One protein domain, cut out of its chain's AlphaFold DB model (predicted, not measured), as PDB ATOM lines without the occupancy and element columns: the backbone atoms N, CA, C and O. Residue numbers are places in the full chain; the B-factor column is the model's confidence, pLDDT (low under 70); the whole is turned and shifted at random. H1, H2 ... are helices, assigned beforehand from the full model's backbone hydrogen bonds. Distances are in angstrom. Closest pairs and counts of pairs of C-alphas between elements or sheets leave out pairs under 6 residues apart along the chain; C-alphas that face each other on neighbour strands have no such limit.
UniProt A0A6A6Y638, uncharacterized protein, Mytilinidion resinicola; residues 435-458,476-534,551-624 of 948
ATOM      1  N   ASN A 435      -0.654  28.113 -29.197       83.25
ATOM      2  CA  ASN A 435      -1.381  27.443 -30.277       83.25
ATOM      3  C   ASN A 435      -2.855  27.895 -30.318       83.25
ATOM      4  O   ASN A 435      -3.503  27.995 -29.275       83.25
ATOM      5  N   GLN A 436      -3.385  28.118 -31.524       80.44
ATOM      6  CA  GLN A 436      -4.688  28.755 -31.762       80.44
ATOM      7  C   GLN A 436      -5.864  27.999 -31.140       80.44
ATOM      8  O   GLN A 436      -6.828  28.628 -30.706       80.44
ATOM      9  N   ASP A 437      -5.762  26.672 -31.035       82.56
ATOM     10  CA  ASP A 437      -6.794  25.816 -30.441       82.56
ATOM     11  C   ASP A 437      -7.121  26.212 -28.987       82.56
ATOM     12  O   ASP A 437      -8.273  26.131 -28.567       82.56
ATOM     13  N   PHE A 438      -6.140  26.723 -28.231       83.31
ATOM     14  CA  PHE A 438      -6.337  27.160 -26.843       83.31
ATOM     15  C   PHE A 438      -6.981  28.551 -26.717       83.31
ATOM     16  O   PHE A 438      -7.371  28.941 -25.617       83.31
ATOM     17  N   PHE A 439      -7.100  29.333 -27.798       84.56
ATOM     18  CA  PHE A 439      -7.643  30.696 -27.715       84.56
ATOM     19  C   PHE A 439      -9.112  30.730 -27.278       84.56
ATOM     20  O   PHE A 439      -9.504  31.687 -26.614       84.56
ATOM     21  N   GLY A 440      -9.908  29.704 -27.602       84.62
ATOM     22  CA  GLY A 440     -11.288  29.584 -27.116       84.62
ATOM     23  C   GLY A 440     -11.340  29.469 -25.591       84.62
ATOM     24  O   GLY A 440     -11.906  30.336 -24.928       84.62
ATOM     25  N   ASP A 441     -10.669  28.453 -25.046       86.38
ATOM     26  CA  ASP A 441     -10.602  28.173 -23.606       86.38
ATOM     27  C   ASP A 441     -10.051  29.362 -22.801       86.38
ATOM     28  O   ASP A 441     -10.580  29.704 -21.742       86.38
ATOM     29  N   ILE A 442      -8.997  30.015 -23.308       87.88
ATOM     30  CA  ILE A 442      -8.394  31.182 -22.651       87.88
ATOM     31  C   ILE A 442      -9.368  32.362 -22.662       87.88
ATOM     32  O   ILE A 442      -9.542  33.003 -21.629       87.88
ATOM     33  N   LEU A 443     -10.019  32.661 -23.793       87.94
ATOM     34  CA  LEU A 443     -10.979  33.764 -23.854       87.94
ATOM     35  C   LEU A 443     -12.183  33.518 -22.939       87.94
ATOM     36  O   LEU A 443     -12.608  34.460 -22.280       87.94
ATOM     37  N   GLU A 444     -12.689  32.287 -22.829       88.44
ATOM     38  CA  GLU A 444     -13.774  31.979 -21.887       88.44
ATOM     39  C   GLU A 444     -13.321  32.154 -20.432       88.44
ATOM     40  O   GLU A 444     -13.987  32.850 -19.669       88.44
ATOM     41  N   ALA A 445     -12.135  31.651 -20.068       88.94
ATOM     42  CA  ALA A 445     -11.555  31.844 -18.735       88.94
ATOM     43  C   ALA A 445     -11.342  33.331 -18.370       88.94
ATOM     44  O   ALA A 445     -11.437  33.702 -17.198       88.94
ATOM     45  N   LEU A 446     -11.086  34.197 -19.358       89.06
ATOM     46  CA  LEU A 446     -10.990  35.650 -19.165       89.06
ATOM     47  C   LEU A 446     -12.366  36.319 -18.982       89.06
ATOM     48  O   LEU A 446     -12.450  37.295 -18.236       89.06
ATOM     49  N   LYS A 447     -13.445  35.808 -19.603       88.56
ATOM     50  CA  LYS A 447     -14.822  36.255 -19.301       88.56
ATOM     51  C   LYS A 447     -15.231  35.843 -17.891       88.56
ATOM     52  O   LYS A 447     -15.753  36.666 -17.150       88.56
ATOM     53  N   ASP A 448     -14.943  34.597 -17.523       88.56
ATOM     54  CA  ASP A 448     -15.168  34.020 -16.195       88.56
ATOM     55  C   ASP A 448     -14.526  34.867 -15.088       88.56
ATOM     56  O   ASP A 448     -15.156  35.141 -14.066       88.56
ATOM     57  N   LEU A 449     -13.276  35.305 -15.295       85.81
ATOM     58  CA  LEU A 449     -12.585  36.173 -14.341       85.81
ATOM     59  C   LEU A 449     -13.225  37.565 -14.271       85.81
ATOM     60  O   LEU A 449     -13.404  38.092 -13.178       85.81
ATOM     61  N   ILE A 450     -13.600  38.145 -15.418       86.56
ATOM     62  CA  ILE A 450     -14.308  39.432 -15.460       86.56
ATOM     63  C   ILE A 450     -15.644  39.331 -14.716       86.56
ATOM     64  O   ILE A 450     -15.921  40.184 -13.886       86.56
ATOM     65  N   HIS A 451     -16.437  38.282 -14.936       86.75
ATOM     66  CA  HIS A 451     -17.708  38.097 -14.234       86.75
ATOM     67  C   HIS A 451     -17.547  37.870 -12.728       86.75
ATOM     68  O   HIS A 451     -18.358  38.380 -11.965       86.75
ATOM     69  N   TYR A 452     -16.496  37.173 -12.288       83.25
ATOM     70  CA  TYR A 452     -16.190  37.027 -10.861       83.25
ATOM     71  C   TYR A 452     -15.729  38.350 -10.220       83.25
ATOM     72  O   TYR A 452     -16.169  38.699  -9.129       83.25
ATOM     73  N   ALA A 453     -14.890  39.125 -10.913       78.25
ATOM     74  CA  ALA A 453     -14.495  40.463 -10.467       78.25
ATOM     75  C   ALA A 453     -15.680  41.449 -10.457       78.25
ATOM     76  O   ALA A 453     -15.724  42.357  -9.632       78.25
ATOM     77  N   GLU A 454     -16.642  41.268 -11.366       77.81
ATOM     78  CA  GLU A 454     -17.886  42.033 -11.409       77.81
ATOM     79  C   GLU A 454     -18.891  41.601 -10.333       77.81
ATOM     80  O   GLU A 454     -19.612  42.469  -9.865       77.81
ATOM     81  N   SER A 455     -18.969  40.328  -9.920       76.88
ATOM     82  CA  SER A 455     -19.899  39.925  -8.851       76.88
ATOM     83  C   SER A 455     -19.455  40.454  -7.488       76.88
ATOM     84  O   SER A 455     -20.251  41.100  -6.822       76.88
ATOM     85  N   VAL A 456     -18.171  40.287  -7.137       69.38
ATOM     86  CA  VAL A 456     -17.614  40.793  -5.865       69.38
ATOM     87  C   VAL A 456     -17.879  42.297  -5.720       69.38
ATOM     88  O   VAL A 456     -18.492  42.713  -4.750       69.38
ATOM     89  N   ALA A 457     -17.571  43.089  -6.752       65.75
ATOM     90  CA  ALA A 457     -17.798  44.539  -6.763       65.75
ATOM     91  C   ALA A 457     -19.283  44.980  -6.869       65.75
ATOM     92  O   ALA A 457     -19.555  46.134  -7.212       65.75
ATOM     93  N   ASN A 458     -20.244  44.071  -6.666       62.91
ATOM     94  CA  ASN A 458     -21.667  44.378  -6.463       62.91
ATOM     95  C   ASN A 458     -22.242  43.755  -5.173       62.91
ATOM     96  O   ASN A 458     -23.324  44.180  -4.787       62.91
ATOM     97  N   ASN A 476      -7.352  44.945  -6.829       67.94
ATOM     98  CA  ASN A 476      -7.559  45.933  -7.875       67.94
ATOM     99  C   ASN A 476      -8.344  45.297  -9.043       67.94
ATOM    100  O   ASN A 476      -7.813  45.101 -10.135       67.94
ATOM    101  N   ALA A 477      -9.628  44.996  -8.831       73.44
ATOM    102  CA  ALA A 477     -10.532  44.377  -9.804       73.44
ATOM    103  C   ALA A 477     -10.603  45.177 -11.119       73.44
ATOM    104  O   ALA A 477     -10.631  44.609 -12.211       73.44
ATOM    105  N   SER A 478     -10.508  46.509 -11.027       77.75
ATOM    106  CA  SER A 478     -10.356  47.421 -12.174       77.75
ATOM    107  C   SER A 478      -9.062  47.207 -12.980       77.75
ATOM    108  O   SER A 478      -9.038  47.437 -14.185       77.75
ATOM    109  N   ARG A 479      -7.973  46.762 -12.342       80.50
ATOM    110  CA  ARG A 479      -6.680  46.469 -12.984       80.50
ATOM    111  C   ARG A 479      -6.667  45.067 -13.587       80.50
ATOM    112  O   ARG A 479      -6.225  44.911 -14.721       80.50
ATOM    113  N   GLU A 480      -7.174  44.069 -12.864       80.75
ATOM    114  CA  GLU A 480      -7.263  42.681 -13.344       80.75
ATOM    115  C   GLU A 480      -8.160  42.566 -14.580       80.75
ATOM    116  O   GLU A 480      -7.762  41.994 -15.592       80.75
ATOM    117  N   SER A 481      -9.333  43.198 -14.554       86.00
ATOM    118  CA  SER A 481     -10.252  43.228 -15.694       86.00
ATOM    119  C   SER A 481      -9.678  43.975 -16.909       86.00
ATOM    120  O   SER A 481      -9.771  43.481 -18.036       86.00
ATOM    121  N   LEU A 482      -8.976  45.101 -16.708       86.31
ATOM    122  CA  LEU A 482      -8.217  45.765 -17.777       86.31
ATOM    123  C   LEU A 482      -7.101  44.873 -18.343       86.31
ATOM    124  O   LEU A 482      -6.917  44.841 -19.561       86.31
ATOM    125  N   LEU A 483      -6.390  44.113 -17.503       85.56
ATOM    126  CA  LEU A 483      -5.408  43.124 -17.952       85.56
ATOM    127  C   LEU A 483      -6.068  41.990 -18.755       85.56
ATOM    128  O   LEU A 483      -5.529  41.625 -19.797       85.56
ATOM    129  N   CYS A 484      -7.255  41.512 -18.365       88.12
ATOM    130  CA  CYS A 484      -8.041  40.539 -19.133       88.12
ATOM    131  C   CYS A 484      -8.487  41.062 -20.507       88.12
ATOM    132  O   CYS A 484      -8.480  40.324 -21.493       88.12
ATOM    133  N   VAL A 485      -8.836  42.347 -20.613       88.06
ATOM    134  CA  VAL A 485      -9.108  42.976 -21.915       88.06
ATOM    135  C   VAL A 485      -7.821  43.059 -22.751       88.06
ATOM    136  O   VAL A 485      -7.843  42.767 -23.947       88.06
ATOM    137  N   ILE A 486      -6.680  43.411 -22.147       87.44
ATOM    138  CA  ILE A 486      -5.389  43.492 -22.851       87.44
ATOM    139  C   ILE A 486      -4.922  42.115 -23.339       87.44
ATOM    140  O   ILE A 486      -4.474  42.023 -24.482       87.44
ATOM    141  N   THR A 487      -5.037  41.050 -22.538       87.69
ATOM    142  CA  THR A 487      -4.690  39.681 -22.962       87.69
ATOM    143  C   THR A 487      -5.585  39.213 -24.101       87.69
ATOM    144  O   THR A 487      -5.062  38.755 -25.117       87.69
ATOM    145  N   ALA A 488      -6.906  39.406 -23.996       88.62
ATOM    146  CA  ALA A 488      -7.858  39.047 -25.047       88.62
ATOM    147  C   ALA A 488      -7.510  39.692 -26.404       88.62
ATOM    148  O   ALA A 488      -7.541  39.024 -27.438       88.62
ATOM    149  N   PHE A 489      -7.100  40.968 -26.413       85.00
ATOM    150  CA  PHE A 489      -6.638  41.626 -27.640       85.00
ATOM    151  C   PHE A 489      -5.203  41.265 -28.047       85.00
ATOM    152  O   PHE A 489      -4.921  41.245 -29.245       85.00
ATOM    153  N   ALA A 490      -4.303  40.952 -27.111       83.44
ATOM    154  CA  ALA A 490      -2.934  40.531 -27.416       83.44
ATOM    155  C   ALA A 490      -2.893  39.164 -28.121       83.44
ATOM    156  O   ALA A 490      -2.181  39.020 -29.116       83.44
ATOM    157  N   LEU A 491      -3.710  38.199 -27.678       80.69
ATOM    158  CA  LEU A 491      -3.867  36.876 -28.306       80.69
ATOM    159  C   LEU A 491      -4.232  36.986 -29.797       80.69
ATOM    160  O   LEU A 491      -3.715  36.243 -30.626       80.69
ATOM    161  N   LEU A 492      -5.049  37.981 -30.159       76.62
ATOM    162  CA  LEU A 492      -5.467  38.235 -31.542       76.62
ATOM    163  C   LEU A 492      -4.571  39.217 -32.317       76.62
ATOM    164  O   LEU A 492      -4.817  39.459 -33.498       76.62
ATOM    165  N   GLN A 493      -3.549  39.793 -31.681       72.50
ATOM    166  CA  GLN A 493      -2.537  40.634 -32.335       72.50
ATOM    167  C   GLN A 493      -1.199  39.912 -32.530       72.50
ATOM    168  O   GLN A 493      -0.440  40.291 -33.417       72.50
ATOM    169  N   GLY A 494      -0.903  38.883 -31.727       61.09
ATOM    170  CA  GLY A 494       0.358  38.137 -31.784       61.09
ATOM    171  C   GLY A 494       0.507  37.191 -32.983       61.09
ATOM    172  O   GLY A 494       1.597  36.690 -33.231       61.09
ATOM    173  N   GLN A 495      -0.567  36.937 -33.727       57.84
ATOM    174  CA  GLN A 495      -0.587  36.102 -34.934       57.84
ATOM    175  C   GLN A 495      -1.421  36.801 -36.021       57.84
ATOM    176  O   GLN A 495      -1.904  37.915 -35.806       57.84
ATOM    177  N   ASP A 496      -1.646  36.157 -37.173       54.50
ATOM    178  CA  ASP A 496      -2.577  36.622 -38.217       54.50
ATOM    179  C   ASP A 496      -4.048  36.533 -37.742       54.50
ATOM    180  O   ASP A 496      -4.877  35.792 -38.274       54.50
ATOM    181  N   GLY A 497      -4.389  37.283 -36.691       53.66
ATOM    182  CA  GLY A 497      -5.647  37.187 -35.950       53.66
ATOM    183  C   GLY A 497      -6.882  37.597 -36.745       53.66
ATOM    184  O   GLY A 497      -7.993  37.211 -36.392       53.66
ATOM    185  N   SER A 498      -6.709  38.299 -37.867       52.44
ATOM    186  CA  SER A 498      -7.768  38.500 -38.862       52.44
ATOM    187  C   SER A 498      -8.215  37.177 -39.502       52.44
ATOM    188  O   SER A 498      -9.410  36.997 -39.741       52.44
ATOM    189  N   MET A 499      -7.294  36.230 -39.713       54.34
ATOM    190  CA  MET A 499      -7.602  34.858 -40.125       54.34
ATOM    191  C   MET A 499      -8.059  34.010 -38.937       54.34
ATOM    192  O   MET A 499      -9.102  33.365 -39.043       54.34
ATOM    193  N   ALA A 500      -7.353  34.039 -37.797       54.75
ATOM    194  CA  ALA A 500      -7.703  33.202 -36.641       54.75
ATOM    195  C   ALA A 500      -9.110  33.521 -36.098       54.75
ATOM    196  O   ALA A 500      -9.933  32.618 -35.971       54.75
ATOM    197  N   ALA A 501      -9.455  34.797 -35.883       56.72
ATOM    198  CA  ALA A 501     -10.780  35.183 -35.383       56.72
ATOM    199  C   ALA A 501     -11.907  34.932 -36.403       56.72
ATOM    200  O   ALA A 501     -13.023  34.603 -36.008       56.72
ATOM    201  N   THR A 502     -11.627  35.026 -37.711       59.22
ATOM    202  CA  THR A 502     -12.598  34.674 -38.767       59.22
ATOM    203  C   THR A 502     -12.800  33.156 -38.872       59.22
ATOM    204  O   THR A 502     -13.908  32.703 -39.156       59.22
ATOM    205  N   THR A 503     -11.753  32.367 -38.612       59.69
ATOM    206  CA  THR A 503     -11.784  30.895 -38.657       59.69
ATOM    207  C   THR A 503     -12.469  30.310 -37.420       59.69
ATOM    208  O   THR A 503     -13.342  29.456 -37.547       59.69
ATOM    209  N   LEU A 504     -12.121  30.816 -36.234       60.78
ATOM    210  CA  LEU A 504     -12.608  30.339 -34.934       60.78
ATOM    211  C   LEU A 504     -13.873  31.068 -34.435       60.78
ATOM    212  O   LEU A 504     -14.447  30.668 -33.428       60.78
ATOM    213  N   LYS A 505     -14.329  32.125 -35.128       63.56
ATOM    214  CA  LYS A 505     -15.521  32.942 -34.798       63.56
ATOM    215  C   LYS A 505     -15.548  33.487 -33.358       63.56
ATOM    216  O   LYS A 505     -16.609  33.574 -32.743       63.56
ATOM    217  N   LEU A 506     -14.386  33.857 -32.826       71.12
ATOM    218  CA  LEU A 506     -14.222  34.300 -31.438       71.12
ATOM    219  C   LEU A 506     -14.964  35.627 -31.196       71.12
ATOM    220  O   LEU A 506     -14.642  36.639 -31.827       71.12
ATOM    221  N   ASP A 507     -15.954  35.638 -30.294       71.94
ATOM    222  CA  ASP A 507     -16.714  36.856 -29.998       71.94
ATOM    223  C   ASP A 507     -15.950  37.799 -29.059       71.94
ATOM    224  O   ASP A 507     -15.673  37.504 -27.897       71.94
ATOM    225  N   LEU A 508     -15.660  38.984 -29.587       80.44
ATOM    226  CA  LEU A 508     -14.976  40.080 -28.905       80.44
ATOM    227  C   LEU A 508     -15.945  41.139 -28.379       80.44
ATOM    228  O   LEU A 508     -15.523  42.075 -27.698       80.44
ATOM    229  N   ASN A 509     -17.236  41.039 -28.705       86.56
ATOM    230  CA  ASN A 509     -18.207  42.053 -28.324       86.56
ATOM    231  C   ASN A 509     -18.389  42.130 -26.801       86.56
ATOM    232  O   ASN A 509     -18.618  43.227 -26.291       86.56
ATOM    233  N   PHE A 510     -18.186  41.019 -26.082       88.62
ATOM    234  CA  PHE A 510     -18.085  40.989 -24.621       88.62
ATOM    235  C   PHE A 510     -17.022  41.966 -24.093       88.62
ATOM    236  O   PHE A 510     -17.366  42.970 -23.473       88.62
ATOM    237  N   PHE A 511     -15.741  41.741 -24.417       89.06
ATOM    238  CA  PHE A 511     -14.618  42.553 -23.927       89.06
ATOM    239  C   PHE A 511     -14.733  44.032 -24.318       89.06
ATOM    240  O   PHE A 511     -14.347  44.911 -23.553       89.06
ATOM    241  N   ILE A 512     -15.307  44.327 -25.489       89.12
ATOM    242  CA  ILE A 512     -15.551  45.705 -25.939       89.12
ATOM    243  C   ILE A 512     -16.678  46.371 -25.136       89.12
ATOM    244  O   ILE A 512     -16.576  47.554 -24.813       89.12
ATOM    245  N   THR A 513     -17.742  45.634 -24.809       89.56
ATOM    246  CA  THR A 513     -18.865  46.147 -24.006       89.56
ATOM    247  C   THR A 513     -18.453  46.327 -22.544       89.56
ATOM    248  O   THR A 513     -18.775  47.348 -21.940       89.56
ATOM    249  N   HIS A 514     -17.666  45.396 -22.002       88.94
ATOM    250  CA  HIS A 514     -17.064  45.516 -20.678       88.94
ATOM    251  C   HIS A 514     -16.097  46.715 -20.598       88.94
ATOM    252  O   HIS A 514     -16.243  47.544 -19.703       88.94
ATOM    253  N   LEU A 515     -15.197  46.907 -21.579       90.12
ATOM    254  CA  LEU A 515     -14.311  48.084 -21.621       90.12
ATOM    255  C   LEU A 515     -15.093  49.410 -21.706       90.12
ATOM    256  O   LEU A 515     -14.679  50.405 -21.116       90.12
ATOM    257  N   TYR A 516     -16.226  49.430 -22.414       90.25
ATOM    258  CA  TYR A 516     -17.131  50.583 -22.430       90.25
ATOM    259  C   TYR A 516     -17.753  50.827 -21.043       90.25
ATOM    260  O   TYR A 516     -17.805  51.963 -20.582       90.25
ATOM    261  N   ARG A 517     -18.183  49.775 -20.329       89.06
ATOM    262  CA  ARG A 517     -18.750  49.913 -18.976       89.06
ATOM    263  C   ARG A 517     -17.713  50.388 -17.950       89.06
ATOM    264  O   ARG A 517     -18.001  51.308 -17.190       89.06
ATOM    265  N   ILE A 518     -16.512  49.809 -17.954       87.31
ATOM    266  CA  ILE A 518     -15.501  50.043 -16.912       87.31
ATOM    267  C   ILE A 518     -14.776  51.396 -17.021       87.31
ATOM    268  O   ILE A 518     -14.172  51.856 -16.057       87.31
ATOM    269  N   LEU A 519     -14.866  52.071 -18.172       87.94
ATOM    270  CA  LEU A 519     -14.181  53.343 -18.427       87.94
ATOM    271  C   LEU A 519     -14.545  54.460 -17.426       87.94
ATOM    272  O   LEU A 519     -13.713  55.329 -17.183       87.94
ATOM    273  N   HIS A 520     -15.753  54.446 -16.851       86.31
ATOM    274  CA  HIS A 520     -16.190  55.462 -15.883       86.31
ATOM    275  C   HIS A 520     -15.810  55.136 -14.423       86.31
ATOM    276  O   HIS A 520     -15.242  56.015 -13.783       86.31
ATOM    277  N   PRO A 521     -15.996  53.900 -13.905       85.12
ATOM    278  CA  PRO A 521     -15.369  53.479 -12.647       85.12
ATOM    279  C   PRO A 521     -13.856  53.735 -12.623       85.12
ATOM    280  O   PRO A 521     -13.345  54.357 -11.701       85.12
ATOM    281  N   VAL A 522     -13.133  53.371 -13.689       84.75
ATOM    282  CA  VAL A 522     -11.677  53.591 -13.755       84.75
ATOM    283  C   VAL A 522     -11.306  55.079 -13.744       84.75
ATOM    284  O   VAL A 522     -10.255  55.415 -13.207       84.75
ATOM    285  N   SER A 523     -12.144  55.982 -14.276       85.38
ATOM    286  CA  SER A 523     -11.895  57.433 -14.200       85.38
ATOM    287  C   SER A 523     -12.269  58.072 -12.859       85.38
ATOM    288  O   SER A 523     -11.987  59.252 -12.678       85.38
ATOM    289  N   LEU A 524     -12.894  57.326 -11.944       84.25
ATOM    290  CA  LEU A 524     -13.205  57.750 -10.573       84.25
ATOM    291  C   LEU A 524     -12.158  57.271  -9.551       84.25
ATOM    292  O   LEU A 524     -12.056  57.849  -8.472       84.25
ATOM    293  N   ASN A 525     -11.368  56.245  -9.883       81.00
ATOM    294  CA  ASN A 525     -10.340  55.693  -8.999       81.00
ATOM    295  C   ASN A 525      -9.169  56.679  -8.816       81.00
ATOM    296  O   ASN A 525      -8.457  56.982  -9.777       81.00
ATOM    297  N   ALA A 526      -8.910  57.117  -7.579       78.38
ATOM    298  CA  ALA A 526      -7.790  58.011  -7.259       78.38
ATOM    299  C   ALA A 526      -6.423  57.410  -7.653       78.38
ATOM    300  O   ALA A 526      -5.586  58.085  -8.254       78.38
ATOM    301  N   ASP A 527      -6.240  56.107  -7.422       75.81
ATOM    302  CA  ASP A 527      -5.001  55.365  -7.694       75.81
ATOM    303  C   ASP A 527      -4.737  55.063  -9.181       75.81
ATOM    304  O   ASP A 527      -3.881  54.240  -9.518       75.81
ATOM    305  N   ILE A 528      -5.432  55.715 -10.120       79.69
ATOM    306  CA  ILE A 528      -5.247  55.441 -11.552       79.69
ATOM    307  C   ILE A 528      -3.806  55.727 -12.038       79.69
ATOM    308  O   ILE A 528      -3.300  55.030 -12.926       79.69
ATOM    309  N   GLU A 529      -3.120  56.691 -11.407       79.19
ATOM    310  CA  GLU A 529      -1.695  57.005 -11.617       79.19
ATOM    311  C   GLU A 529      -0.743  56.347 -10.599       79.19
ATOM    312  O   GLU A 529       0.467  56.583 -10.663       79.19
ATOM    313  N   PHE A 530      -1.238  55.496  -9.691       74.12
ATOM    314  CA  PHE A 530      -0.398  54.847  -8.686       74.12
ATOM    315  C   PHE A 530       0.651  53.929  -9.336       74.12
ATOM    316  O   PHE A 530       0.372  53.126 -10.232       74.12
ATOM    317  N   SER A 531       1.901  54.093  -8.902       68.06
ATOM    318  CA  SER A 531       3.077  53.372  -9.390       68.06
ATOM    319  C   SER A 531       4.198  53.514  -8.365       68.06
ATOM    320  O   SER A 531       4.251  54.507  -7.641       68.06
ATOM    321  N   ALA A 532       5.170  52.602  -8.377       55.38
ATOM    322  CA  ALA A 532       6.334  52.604  -7.480       55.38
ATOM    323  C   ALA A 532       7.338  53.769  -7.699       55.38
ATOM    324  O   ALA A 532       8.483  53.712  -7.256       55.38
ATOM    325  N   LYS A 533       6.931  54.810  -8.436       53.16
ATOM    326  CA  LYS A 533       7.625  56.099  -8.608       53.16
ATOM    327  C   LYS A 533       6.700  57.305  -8.375       53.16
ATOM    328  O   LYS A 533       7.058  58.422  -8.747       53.16
ATOM    329  N   SER A 534       5.495  57.088  -7.846       61.22
ATOM    330  CA  SER A 534       4.590  58.178  -7.484       61.22
ATOM    331  C   SER A 534       5.133  58.925  -6.266       61.22
ATOM    332  O   SER A 534       5.716  58.316  -5.371       61.22
ATOM    333  N   LYS A 551       9.320  45.474 -10.649       47.06
ATOM    334  CA  LYS A 551       9.911  46.137 -11.831       47.06
ATOM    335  C   LYS A 551       9.272  45.777 -13.186       47.06
ATOM    336  O   LYS A 551       9.658  46.325 -14.215       47.06
ATOM    337  N   VAL A 552       8.310  44.859 -13.165       46.62
ATOM    338  CA  VAL A 552       7.455  44.432 -14.282       46.62
ATOM    339  C   VAL A 552       6.135  45.208 -14.250       46.62
ATOM    340  O   VAL A 552       5.806  45.927 -15.191       46.62
ATOM    341  N   ASN A 553       5.451  45.161 -13.104       56.72
ATOM    342  CA  ASN A 553       4.111  45.689 -12.829       56.72
ATOM    343  C   ASN A 553       4.058  47.245 -12.760       56.72
ATOM    344  O   ASN A 553       3.101  47.825 -12.254       56.72
ATOM    345  N   ILE A 554       5.078  47.944 -13.288       56.72
ATOM    346  CA  ILE A 554       5.274  49.413 -13.242       56.72
ATOM    347  C   ILE A 554       4.139  50.192 -13.931       56.72
ATOM    348  O   ILE A 554       3.890  51.349 -13.584       56.72
ATOM    349  N   GLN A 555       3.482  49.592 -14.930       69.88
ATOM    350  CA  GLN A 555       2.449  50.250 -15.736       69.88
ATOM    351  C   GLN A 555       1.290  50.726 -14.846       69.88
ATOM    352  O   GLN A 555       0.615  49.915 -14.213       69.88
ATOM    353  N   THR A 556       1.034  52.035 -14.813       80.12
ATOM    354  CA  THR A 556      -0.138  52.596 -14.123       80.12
ATOM    355  C   THR A 556      -1.428  52.065 -14.745       80.12
ATOM    356  O   THR A 556      -1.454  51.660 -15.913       80.12
ATOM    357  N   THR A 557      -2.524  52.098 -13.992       83.25
ATOM    358  CA  THR A 557      -3.845  51.699 -14.498       83.25
ATOM    359  C   THR A 557      -4.242  52.539 -15.724       83.25
ATOM    360  O   THR A 557      -4.793  51.998 -16.682       83.25
ATOM    361  N   THR A 558      -3.815  53.808 -15.790       86.12
ATOM    362  CA  THR A 558      -3.888  54.653 -16.997       86.12
ATOM    363  C   THR A 558      -3.180  54.049 -18.217       86.12
ATOM    364  O   THR A 558      -3.742  54.052 -19.310       86.12
ATOM    365  N   VAL A 559      -1.956  53.523 -18.080       87.06
ATOM    366  CA  VAL A 559      -1.215  52.931 -19.215       87.06
ATOM    367  C   VAL A 559      -1.917  51.674 -19.735       87.06
ATOM    368  O   VAL A 559      -2.018  51.487 -20.951       87.06
ATOM    369  N   LEU A 560      -2.465  50.857 -18.834       85.88
ATOM    370  CA  LEU A 560      -3.269  49.685 -19.190       85.88
ATOM    371  C   LEU A 560      -4.555  50.103 -19.929       85.88
ATOM    372  O   LEU A 560      -4.831  49.599 -21.019       85.88
ATOM    373  N   LEU A 561      -5.284  51.093 -19.405       88.88
ATOM    374  CA  LEU A 561      -6.483  51.656 -20.029       88.88
ATOM    375  C   LEU A 561      -6.203  52.227 -21.433       88.88
ATOM    376  O   LEU A 561      -6.936  51.955 -22.381       88.88
ATOM    377  N   LEU A 562      -5.113  52.976 -21.611       89.38
ATOM    378  CA  LEU A 562      -4.723  53.505 -22.923       89.38
ATOM    379  C   LEU A 562      -4.355  52.386 -23.910       89.38
ATOM    380  O   LEU A 562      -4.646  52.502 -25.104       89.38
ATOM    381  N   ARG A 563      -3.754  51.289 -23.430       88.00
ATOM    382  CA  ARG A 563      -3.424  50.114 -24.249       88.00
ATOM    383  C   ARG A 563      -4.683  49.381 -24.717       88.00
ATOM    384  O   ARG A 563      -4.785  49.105 -25.913       88.00
ATOM    385  N   SER A 564      -5.649  49.127 -23.830       88.50
ATOM    386  CA  SER A 564      -6.915  48.457 -24.172       88.50
ATOM    387  C   SER A 564      -7.812  49.314 -25.077       88.50
ATOM    388  O   SER A 564      -8.357  48.825 -26.070       88.50
ATOM    389  N   LEU A 565      -7.901  50.622 -24.820       89.81
ATOM    390  CA  LEU A 565      -8.599  51.561 -25.702       89.81
ATOM    391  C   LEU A 565      -7.936  51.635 -27.083       89.81
ATOM    392  O   LEU A 565      -8.632  51.625 -28.100       89.81
ATOM    393  N   SER A 566      -6.600  51.656 -27.153       89.44
ATOM    394  CA  SER A 566      -5.891  51.648 -28.435       89.44
ATOM    395  C   SER A 566      -6.082  50.335 -29.202       89.44
ATOM    396  O   SER A 566      -6.193  50.388 -30.426       89.44
ATOM    397  N   SER A 567      -6.166  49.173 -28.543       85.75
ATOM    398  CA  SER A 567      -6.440  47.905 -29.236       85.75
ATOM    399  C   SER A 567      -7.877  47.802 -29.761       85.75
ATOM    400  O   SER A 567      -8.086  47.213 -30.818       85.75
ATOM    401  N   VAL A 568      -8.855  48.408 -29.077       87.06
ATOM    402  CA  VAL A 568     -10.268  48.430 -29.507       87.06
ATOM    403  C   VAL A 568     -10.540  49.467 -30.602       87.06
ATOM    404  O   VAL A 568     -11.273  49.188 -31.554       87.06
ATOM    405  N   LEU A 569      -9.976  50.672 -30.478       87.50
ATOM    406  CA  LEU A 569     -10.286  51.806 -31.356       87.50
ATOM    407  C   LEU A 569      -9.328  51.927 -32.546       87.50
ATOM    408  O   LEU A 569      -9.744  52.378 -33.617       87.50
ATOM    409  N   LEU A 570      -8.067  51.517 -32.383       86.69
ATOM    410  CA  LEU A 570      -6.998  51.623 -33.383       86.69
ATOM    411  C   LEU A 570      -6.291  50.266 -33.653       86.69
ATOM    412  O   LEU A 570      -5.059  50.205 -33.624       86.69
ATOM    413  N   PRO A 571      -7.023  49.164 -33.936       80.50
ATOM    414  CA  PRO A 571      -6.413  47.858 -34.200       80.50
ATOM    415  C   PRO A 571      -5.603  47.879 -35.505       80.50
ATOM    416  O   PRO A 571      -6.179  48.014 -36.584       80.50
ATOM    417  N   GLN A 572      -4.281  47.697 -35.411       72.25
ATOM    418  CA  GLN A 572      -3.324  47.875 -36.519       72.25
ATOM    419  C   GLN A 572      -3.745  47.170 -37.822       72.25
ATOM    420  O   GLN A 572      -3.809  47.796 -38.878       72.25
ATOM    421  N   ALA A 573      -4.124  45.891 -37.743       68.31
ATOM    422  CA  ALA A 573      -4.528  45.093 -38.904       68.31
ATOM    423  C   ALA A 573      -5.935  45.421 -39.455       68.31
ATOM    424  O   ALA A 573      -6.268  45.019 -40.568       68.31
ATOM    425  N   ALA A 574      -6.788  46.112 -38.687       69.88
ATOM    426  CA  ALA A 574      -8.238  46.137 -38.915       69.88
ATOM    427  C   ALA A 574      -8.906  47.522 -38.785       69.88
ATOM    428  O   ALA A 574     -10.131  47.608 -38.817       69.88
ATOM    429  N   VAL A 575      -8.141  48.619 -38.697       77.31
ATOM    430  CA  VAL A 575      -8.623  50.005 -38.472       77.31
ATOM    431  C   VAL A 575      -9.910  50.371 -39.238       77.31
ATOM    432  O   VAL A 575     -10.796  51.049 -38.713       77.31
ATOM    433  N   ARG A 576     -10.058  49.918 -40.491       73.12
ATOM    434  CA  ARG A 576     -11.227  50.248 -41.323       73.12
ATOM    435  C   ARG A 576     -12.538  49.625 -40.818       73.12
ATOM    436  O   ARG A 576     -13.557  50.311 -40.911       73.12
ATOM    437  N   SER A 577     -12.526  48.412 -40.252       75.25
ATOM    438  CA  SER A 577     -13.739  47.657 -39.879       75.25
ATOM    439  C   SER A 577     -14.427  48.135 -38.594       75.25
ATOM    440  O   SER A 577     -15.580  47.782 -38.358       75.25
ATOM    441  N   VAL A 578     -13.770  48.967 -37.776       82.38
ATOM    442  CA  VAL A 578     -14.355  49.487 -36.527       82.38
ATOM    443  C   VAL A 578     -15.622  50.306 -36.829       82.38
ATOM    444  O   VAL A 578     -15.567  51.288 -37.578       82.38
ATOM    445  N   SER A 579     -16.759  49.908 -36.251       84.62
ATOM    446  CA  SER A 579     -18.071  50.537 -36.484       84.62
ATOM    447  C   SER A 579     -18.076  52.034 -36.122       84.62
ATOM    448  O   SER A 579     -17.644  52.370 -35.016       84.62
ATOM    449  N   PRO A 580     -18.603  52.937 -36.980       83.81
ATOM    450  CA  PRO A 580     -18.711  54.368 -36.678       83.81
ATOM    451  C   PRO A 580     -19.422  54.662 -35.353       83.81
ATOM    452  O   PRO A 580     -18.943  55.482 -34.578       83.81
ATOM    453  N   ILE A 581     -20.510  53.938 -35.059       86.19
ATOM    454  CA  ILE A 581     -21.303  54.103 -33.829       86.19
ATOM    455  C   ILE A 581     -20.454  53.767 -32.596       86.19
ATOM    456  O   ILE A 581     -20.475  54.506 -31.616       86.19
ATOM    457  N   ARG A 582     -19.644  52.698 -32.667       87.12
ATOM    458  CA  ARG A 582     -18.717  52.311 -31.593       87.12
ATOM    459  C   ARG A 582     -17.672  53.401 -31.355       87.12
ATOM    460  O   ARG A 582     -17.489  53.807 -30.214       87.12
ATOM    461  N   VAL A 583     -17.027  53.906 -32.413       87.69
ATOM    462  CA  VAL A 583     -16.034  54.989 -32.271       87.69
ATOM    463  C   VAL A 583     -16.687  56.241 -31.680       87.69
ATOM    464  O   VAL A 583     -16.142  56.808 -30.741       87.69
ATOM    465  N   ALA A 584     -17.871  56.641 -32.156       86.88
ATOM    466  CA  ALA A 584     -18.573  57.825 -31.663       86.88
ATOM    467  C   ALA A 584     -19.010  57.709 -30.188       86.88
ATOM    468  O   ALA A 584     -18.856  58.670 -29.434       86.88
ATOM    469  N   ALA A 585     -19.509  56.542 -29.762       88.56
ATOM    470  CA  ALA A 585     -19.889  56.285 -28.373       88.56
ATOM    471  C   ALA A 585     -18.673  56.363 -27.435       88.56
ATOM    472  O   ALA A 585     -18.686  57.141 -26.480       88.56
ATOM    473  N   PHE A 586     -17.590  55.645 -27.762       90.88
ATOM    474  CA  PHE A 586     -16.334  55.743 -27.014       90.88
ATOM    475  C   PHE A 586     -15.789  57.178 -27.014       90.88
ATOM    476  O   PHE A 586     -15.364  57.642 -25.966       90.88
ATOM    477  N   CYS A 587     -15.851  57.930 -28.123       90.50
ATOM    478  CA  CYS A 587     -15.390  59.326 -28.141       90.50
ATOM    479  C   CYS A 587     -16.140  60.197 -27.116       90.50
ATOM    480  O   CYS A 587     -15.501  60.886 -26.322       90.50
ATOM    481  N   LYS A 588     -17.480  60.126 -27.067       88.31
ATOM    482  CA  LYS A 588     -18.277  60.881 -26.079       88.31
ATOM    483  C   LYS A 588     -17.944  60.487 -24.636       88.31
ATOM    484  O   LYS A 588     -17.803  61.360 -23.777       88.31
ATOM    485  N   GLN A 589     -17.798  59.192 -24.362       88.75
ATOM    486  CA  GLN A 589     -17.501  58.712 -23.012       88.75
ATOM    487  C   GLN A 589     -16.068  59.050 -22.581       88.75
ATOM    488  O   GLN A 589     -15.872  59.506 -21.462       88.75
ATOM    489  N   LEU A 590     -15.082  58.930 -23.473       90.50
ATOM    490  CA  LEU A 590     -13.684  59.289 -23.212       90.50
ATOM    491  C   LEU A 590     -13.516  60.783 -22.913       90.50
ATOM    492  O   LEU A 590     -12.771  61.133 -22.001       90.50
ATOM    493  N   MET A 591     -14.234  61.665 -23.618       87.44
ATOM    494  CA  MET A 591     -14.263  63.095 -23.272       87.44
ATOM    495  C   MET A 591     -14.896  63.345 -21.898       87.44
ATOM    496  O   MET A 591     -14.437  64.223 -21.179       87.44
ATOM    497  N   THR A 592     -15.911  62.561 -21.517       88.56
ATOM    498  CA  THR A 592     -16.558  62.670 -20.199       88.56
ATOM    499  C   THR A 592     -15.628  62.182 -19.081       88.56
ATOM    500  O   THR A 592     -15.449  62.880 -18.091       88.56
ATOM    501  N   ALA A 593     -14.971  61.033 -19.266       88.88
ATOM    502  CA  ALA A 593     -13.978  60.485 -18.340       88.88
ATOM    503  C   ALA A 593     -12.760  61.414 -18.171       88.88
ATOM    504  O   ALA A 593     -12.239  61.567 -17.071       88.88
ATOM    505  N   SER A 594     -12.347  62.111 -19.238       90.00
ATOM    506  CA  SER A 594     -11.239  63.084 -19.202       90.00
ATOM    507  C   SER A 594     -11.490  64.289 -18.279       90.00
ATOM    508  O   SER A 594     -10.548  65.021 -17.998       90.00
ATOM    509  N   LEU A 595     -12.721  64.494 -17.790       89.12
ATOM    510  CA  LEU A 595     -13.052  65.511 -16.779       89.12
ATOM    511  C   LEU A 595     -12.729  65.070 -15.340       89.12
ATOM    512  O   LEU A 595     -12.756  65.901 -14.439       89.12
ATOM    513  N   GLN A 596     -12.484  63.774 -15.119       87.12
ATOM    514  CA  GLN A 596     -12.239  63.177 -13.799       87.12
ATOM    515  C   GLN A 596     -10.798  62.663 -13.644       87.12
ATOM    516  O   GLN A 596     -10.313  62.495 -12.530       87.12
ATOM    517  N   LEU A 597     -10.100  62.440 -14.761       87.12
ATOM    518  CA  LEU A 597      -8.710  61.991 -14.779       87.12
ATOM    519  C   LEU A 597      -7.732  63.092 -14.315       87.12
ATOM    520  O   LEU A 597      -7.864  64.233 -14.764       87.12
ATOM    521  N   PRO A 598      -6.682  62.750 -13.536       87.62
ATOM    522  CA  PRO A 598      -5.577  63.664 -13.246       87.62
ATOM    523  C   PRO A 598      -4.848  64.130 -14.517       87.62
ATOM    524  O   PRO A 598      -4.946  63.504 -15.576       87.62
ATOM    525  N   GLU A 599      -4.089  65.225 -14.416       88.06
ATOM    526  CA  GLU A 599      -3.523  65.957 -15.561       88.06
ATOM    527  C   GLU A 599      -2.792  65.063 -16.579       88.06
ATOM    528  O   GLU A 599      -3.091  65.115 -17.773       88.06
ATOM    529  N   LYS A 600      -1.865  64.205 -16.133       87.69
ATOM    530  CA  LYS A 600      -1.043  63.371 -17.031       87.69
ATOM    531  C   LYS A 600      -1.900  62.326 -17.748       87.69
ATOM    532  O   LYS A 600      -1.760  62.133 -18.958       87.69
ATOM    533  N   SER A 601      -2.824  61.694 -17.026       88.38
ATOM    534  CA  SER A 601      -3.815  60.766 -17.577       88.38
ATOM    535  C   SER A 601      -4.760  61.445 -18.565       88.38
ATOM    536  O   SER A 601      -5.007  60.898 -19.640       88.38
ATOM    537  N   CYS A 602      -5.229  62.656 -18.259       91.00
ATOM    538  CA  CYS A 602      -6.067  63.456 -19.147       91.00
ATOM    539  C   CYS A 602      -5.319  63.836 -20.438       91.00
ATOM    540  O   CYS A 602      -5.802  63.555 -21.536       91.00
ATOM    541  N   LEU A 603      -4.090  64.360 -20.339       91.12
ATOM    542  CA  LEU A 603      -3.236  64.674 -21.493       91.12
ATOM    543  C   LEU A 603      -2.983  63.444 -22.379       91.12
ATOM    544  O   LEU A 603      -3.073  63.528 -23.607       91.12
ATOM    545  N   ALA A 604      -2.718  62.281 -21.779       90.31
ATOM    546  CA  ALA A 604      -2.527  61.036 -22.517       90.31
ATOM    547  C   ALA A 604      -3.830  60.539 -23.185       90.31
ATOM    548  O   ALA A 604      -3.796  60.071 -24.329       90.31
ATOM    549  N   MET A 605      -4.980  60.707 -22.523       90.69
ATOM    550  CA  MET A 605      -6.303  60.367 -23.055       90.69
ATOM    551  C   MET A 605      -6.704  61.271 -24.230       90.69
ATOM    552  O   MET A 605      -7.138  60.784 -25.277       90.69
ATOM    553  N   LEU A 606      -6.464  62.578 -24.121       91.31
ATOM    554  CA  LEU A 606      -6.629  63.544 -25.210       91.31
ATOM    555  C   LEU A 606      -5.634  63.281 -26.356       91.31
ATOM    556  O   LEU A 606      -5.986  63.399 -27.533       91.31
ATOM    557  N   GLY A 607      -4.417  62.826 -26.044       92.50
ATOM    558  CA  GLY A 607      -3.446  62.340 -27.026       92.50
ATOM    559  C   GLY A 607      -3.949  61.129 -27.823       92.50
ATOM    560  O   GLY A 607      -3.753  61.063 -29.042       92.50
ATOM    561  N   LEU A 608      -4.652  60.192 -27.176       90.94
ATOM    562  CA  LEU A 608      -5.333  59.081 -27.847       90.94
ATOM    563  C   LEU A 608      -6.543  59.566 -28.663       90.94
ATOM    564  O   LEU A 608      -6.680  59.178 -29.824       90.94
ATOM    565  N   MET A 609      -7.362  60.475 -28.122       90.31
ATOM    566  CA  MET A 609      -8.491  61.101 -28.828       90.31
ATOM    567  C   MET A 609      -8.056  61.792 -30.130       90.31
ATOM    568  O   MET A 609      -8.706  61.655 -31.167       90.31
ATOM    569  N   ASN A 610      -6.918  62.490 -30.110       91.12
ATOM    570  CA  ASN A 610      -6.328  63.150 -31.276       91.12
ATOM    571  C   ASN A 610      -5.930  62.124 -32.359       91.12
ATOM    572  O   ASN A 610      -6.254  62.305 -33.535       91.12
ATOM    573  N   LYS A 611      -5.322  60.990 -31.969       90.81
ATOM    574  CA  LYS A 611      -5.022  59.866 -32.881       90.81
ATOM    575  C   LYS A 611      -6.300  59.249 -33.465       90.81
ATOM    576  O   LYS A 611      -6.387  59.072 -34.680       90.81
ATOM    577  N   VAL A 612      -7.313  58.988 -32.632       90.00
ATOM    578  CA  VAL A 612      -8.632  58.482 -33.060       90.00
ATOM    579  C   VAL A 612      -9.304  59.446 -34.040       90.00
ATOM    580  O   VAL A 612      -9.810  59.005 -35.070       90.00
ATOM    581  N   THR A 613      -9.233  60.755 -33.792       88.69
ATOM    582  CA  THR A 613      -9.824  61.790 -34.655       88.69
ATOM    583  C   THR A 613      -9.093  61.924 -35.990       88.69
ATOM    584  O   THR A 613      -9.740  62.012 -37.031       88.69
ATOM    585  N   LYS A 614      -7.756  61.851 -36.006       89.62
ATOM    586  CA  LYS A 614      -6.964  61.835 -37.250       89.62
ATOM    587  C   LYS A 614      -7.264  60.613 -38.125       89.62
ATOM    588  O   LYS A 614      -7.303  60.731 -39.346       89.62
ATOM    589  N   ILE A 615      -7.497  59.452 -37.512       88.69
ATOM    590  CA  ILE A 615      -7.677  58.174 -38.218       88.69
ATOM    591  C   ILE A 615      -9.138  57.935 -38.635       88.69
ATOM    592  O   ILE A 615      -9.406  57.528 -39.766       88.69
ATOM    593  N   HIS A 616     -10.100  58.214 -37.751       87.12
ATOM    594  CA  HIS A 616     -11.534  57.988 -37.977       87.12
ATOM    595  C   HIS A 616     -12.327  59.278 -38.227       87.12
ATOM    596  O   HIS A 616     -13.552  59.230 -38.207       87.12
ATOM    597  N   GLY A 617     -11.689  60.422 -38.501       83.12
ATOM    598  CA  GLY A 617     -12.358  61.732 -38.602       83.12
ATOM    599  C   GLY A 617     -13.598  61.763 -39.507       83.12
ATOM    600  O   GLY A 617     -14.626  62.311 -39.125       83.12
ATOM    601  N   ARG A 618     -13.576  61.060 -40.651       82.31
ATOM    602  CA  ARG A 618     -14.748  60.930 -41.549       82.31
ATOM    603  C   ARG A 618     -15.932  60.145 -40.955       82.31
ATOM    604  O   ARG A 618     -17.033  60.252 -41.476       82.31
ATOM    605  N   LYS A 619     -15.709  59.331 -39.917       83.00
ATOM    606  CA  LYS A 619     -16.738  58.574 -39.180       83.00
ATOM    607  C   LYS A 619     -17.309  59.351 -37.988       83.00
ATOM    608  O   LYS A 619     -18.412  59.027 -37.566       83.00
ATOM    609  N   ILE A 620     -16.565  60.319 -37.437       84.44
ATOM    610  CA  ILE A 620     -16.946  61.049 -36.211       84.44
ATOM    611  C   ILE A 620     -17.128  62.562 -36.387       84.44
ATOM    612  O   ILE A 620     -17.508  63.215 -35.427       84.44
ATOM    613  N   GLY A 621     -16.891  63.129 -37.577       79.44
ATOM    614  CA  GLY A 621     -16.938  64.584 -37.809       79.44
ATOM    615  C   GLY A 621     -18.241  65.264 -37.371       79.44
ATOM    616  O   GLY A 621     -18.193  66.368 -36.845       79.44
ATOM    617  N   ALA A 622     -19.378  64.566 -37.467       80.00
ATOM    618  CA  ALA A 622     -20.676  65.018 -36.950       80.00
ATOM    619  C   ALA A 622     -20.663  65.380 -35.446       80.00
ATOM    620  O   ALA A 622     -21.431  66.231 -35.012       80.00
ATOM    621  N   LEU A 623     -19.767  64.792 -34.639       79.00
ATOM    622  CA  LEU A 623     -19.602  65.158 -33.224       79.00
ATOM    623  C   LEU A 623     -19.029  66.571 -33.030       79.00
ATOM    624  O   LEU A 623     -19.223  67.158 -31.969       79.00
ATOM    625  N   TRP A 624     -18.323  67.102 -34.031       79.38
ATOM    626  CA  TRP A 624     -17.626  68.391 -33.982       79.38
ATOM    627  C   TRP A 624     -18.368  69.508 -34.739       79.38
ATOM    628  O   TRP A 624     -17.861  70.623 -34.834       79.38
TER     629      TRP A 624
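Overview. This is residues 435 to 458, 476 to 534 and 551 to 624 of the 948 residues of an uncharacterized protein of Mytilinidion resinicola (UniProt A0A6A6Y638). H2, H4, H6, H7 and H8 form an up-and-down bundle, each running against the one before it, with H6 nearest the middle and H1 laid along H2. Short H3 and H5 lie at opposite ends, and H8 folds sharply near residue 618. The all-helix printed part has 157 residues, with eight named helices, H1 to H8 in order, and no named strand. It is compact, with a radius of gyration of the C-alphas of 15.8 A and spans of 43 by 39 by 32 A.

Along the chain. H1, residues 436 to 458, begins at C-alpha 436 (-4.688, 28.755, -31.762) and is 34.2 A long. H2 is residues 477 to 491, 21.0 A; H3, 497 to 504; H4, 509 to 524, 24.2 A; H5, 526 to 529; H6, 557 to 569, 18.0 A; H7, 580 to 593, 19.9 A. H8, residues 599 to 624, 23.3 A, has a kink of 118 degrees near residue 618 and ends at C-alpha 624 (-17.626, 68.391, -33.982).

Arrangement. The hub, H6, touches H2 at C-alphas 564 and 486, 5.4 A, the closest pair. H6 touches H8 at C-alphas 558 and 601, 6.1 A, H5 at 557 and 528, 5.0 A, and only just H4, with 3 pairs within 8 A. H1 touches H2 at a shallow tilt of 15 degrees, opposite ways, closest at C-alphas 450 and 481, 5.6 A. H7 and H8 form a hairpin, closest at C-alphas 580 and 619, 5.3 A. H3 touches no helix. Every O i to N i+4 pair is within hydrogen-bond range in H2, H6 and H7, but 16 of 19 in H1, 3 of 4 in H3, 10 of 12 in H4 and 17 of 22 in H8; H5 is too short for such a pair.

Size, cuts and confidence. The farthest C-alphas, of Thr 503 and Ser 534, are 44.5 A apart. Residues 459 to 475 and 535 to 550 are not printed, with C-alpha gaps of 14.3 A and 13.9 A. Of the links printed whole, none is long. Mean pLDDT of the printed part is 80.8; 27 residues are under 70, among them 494 to 505.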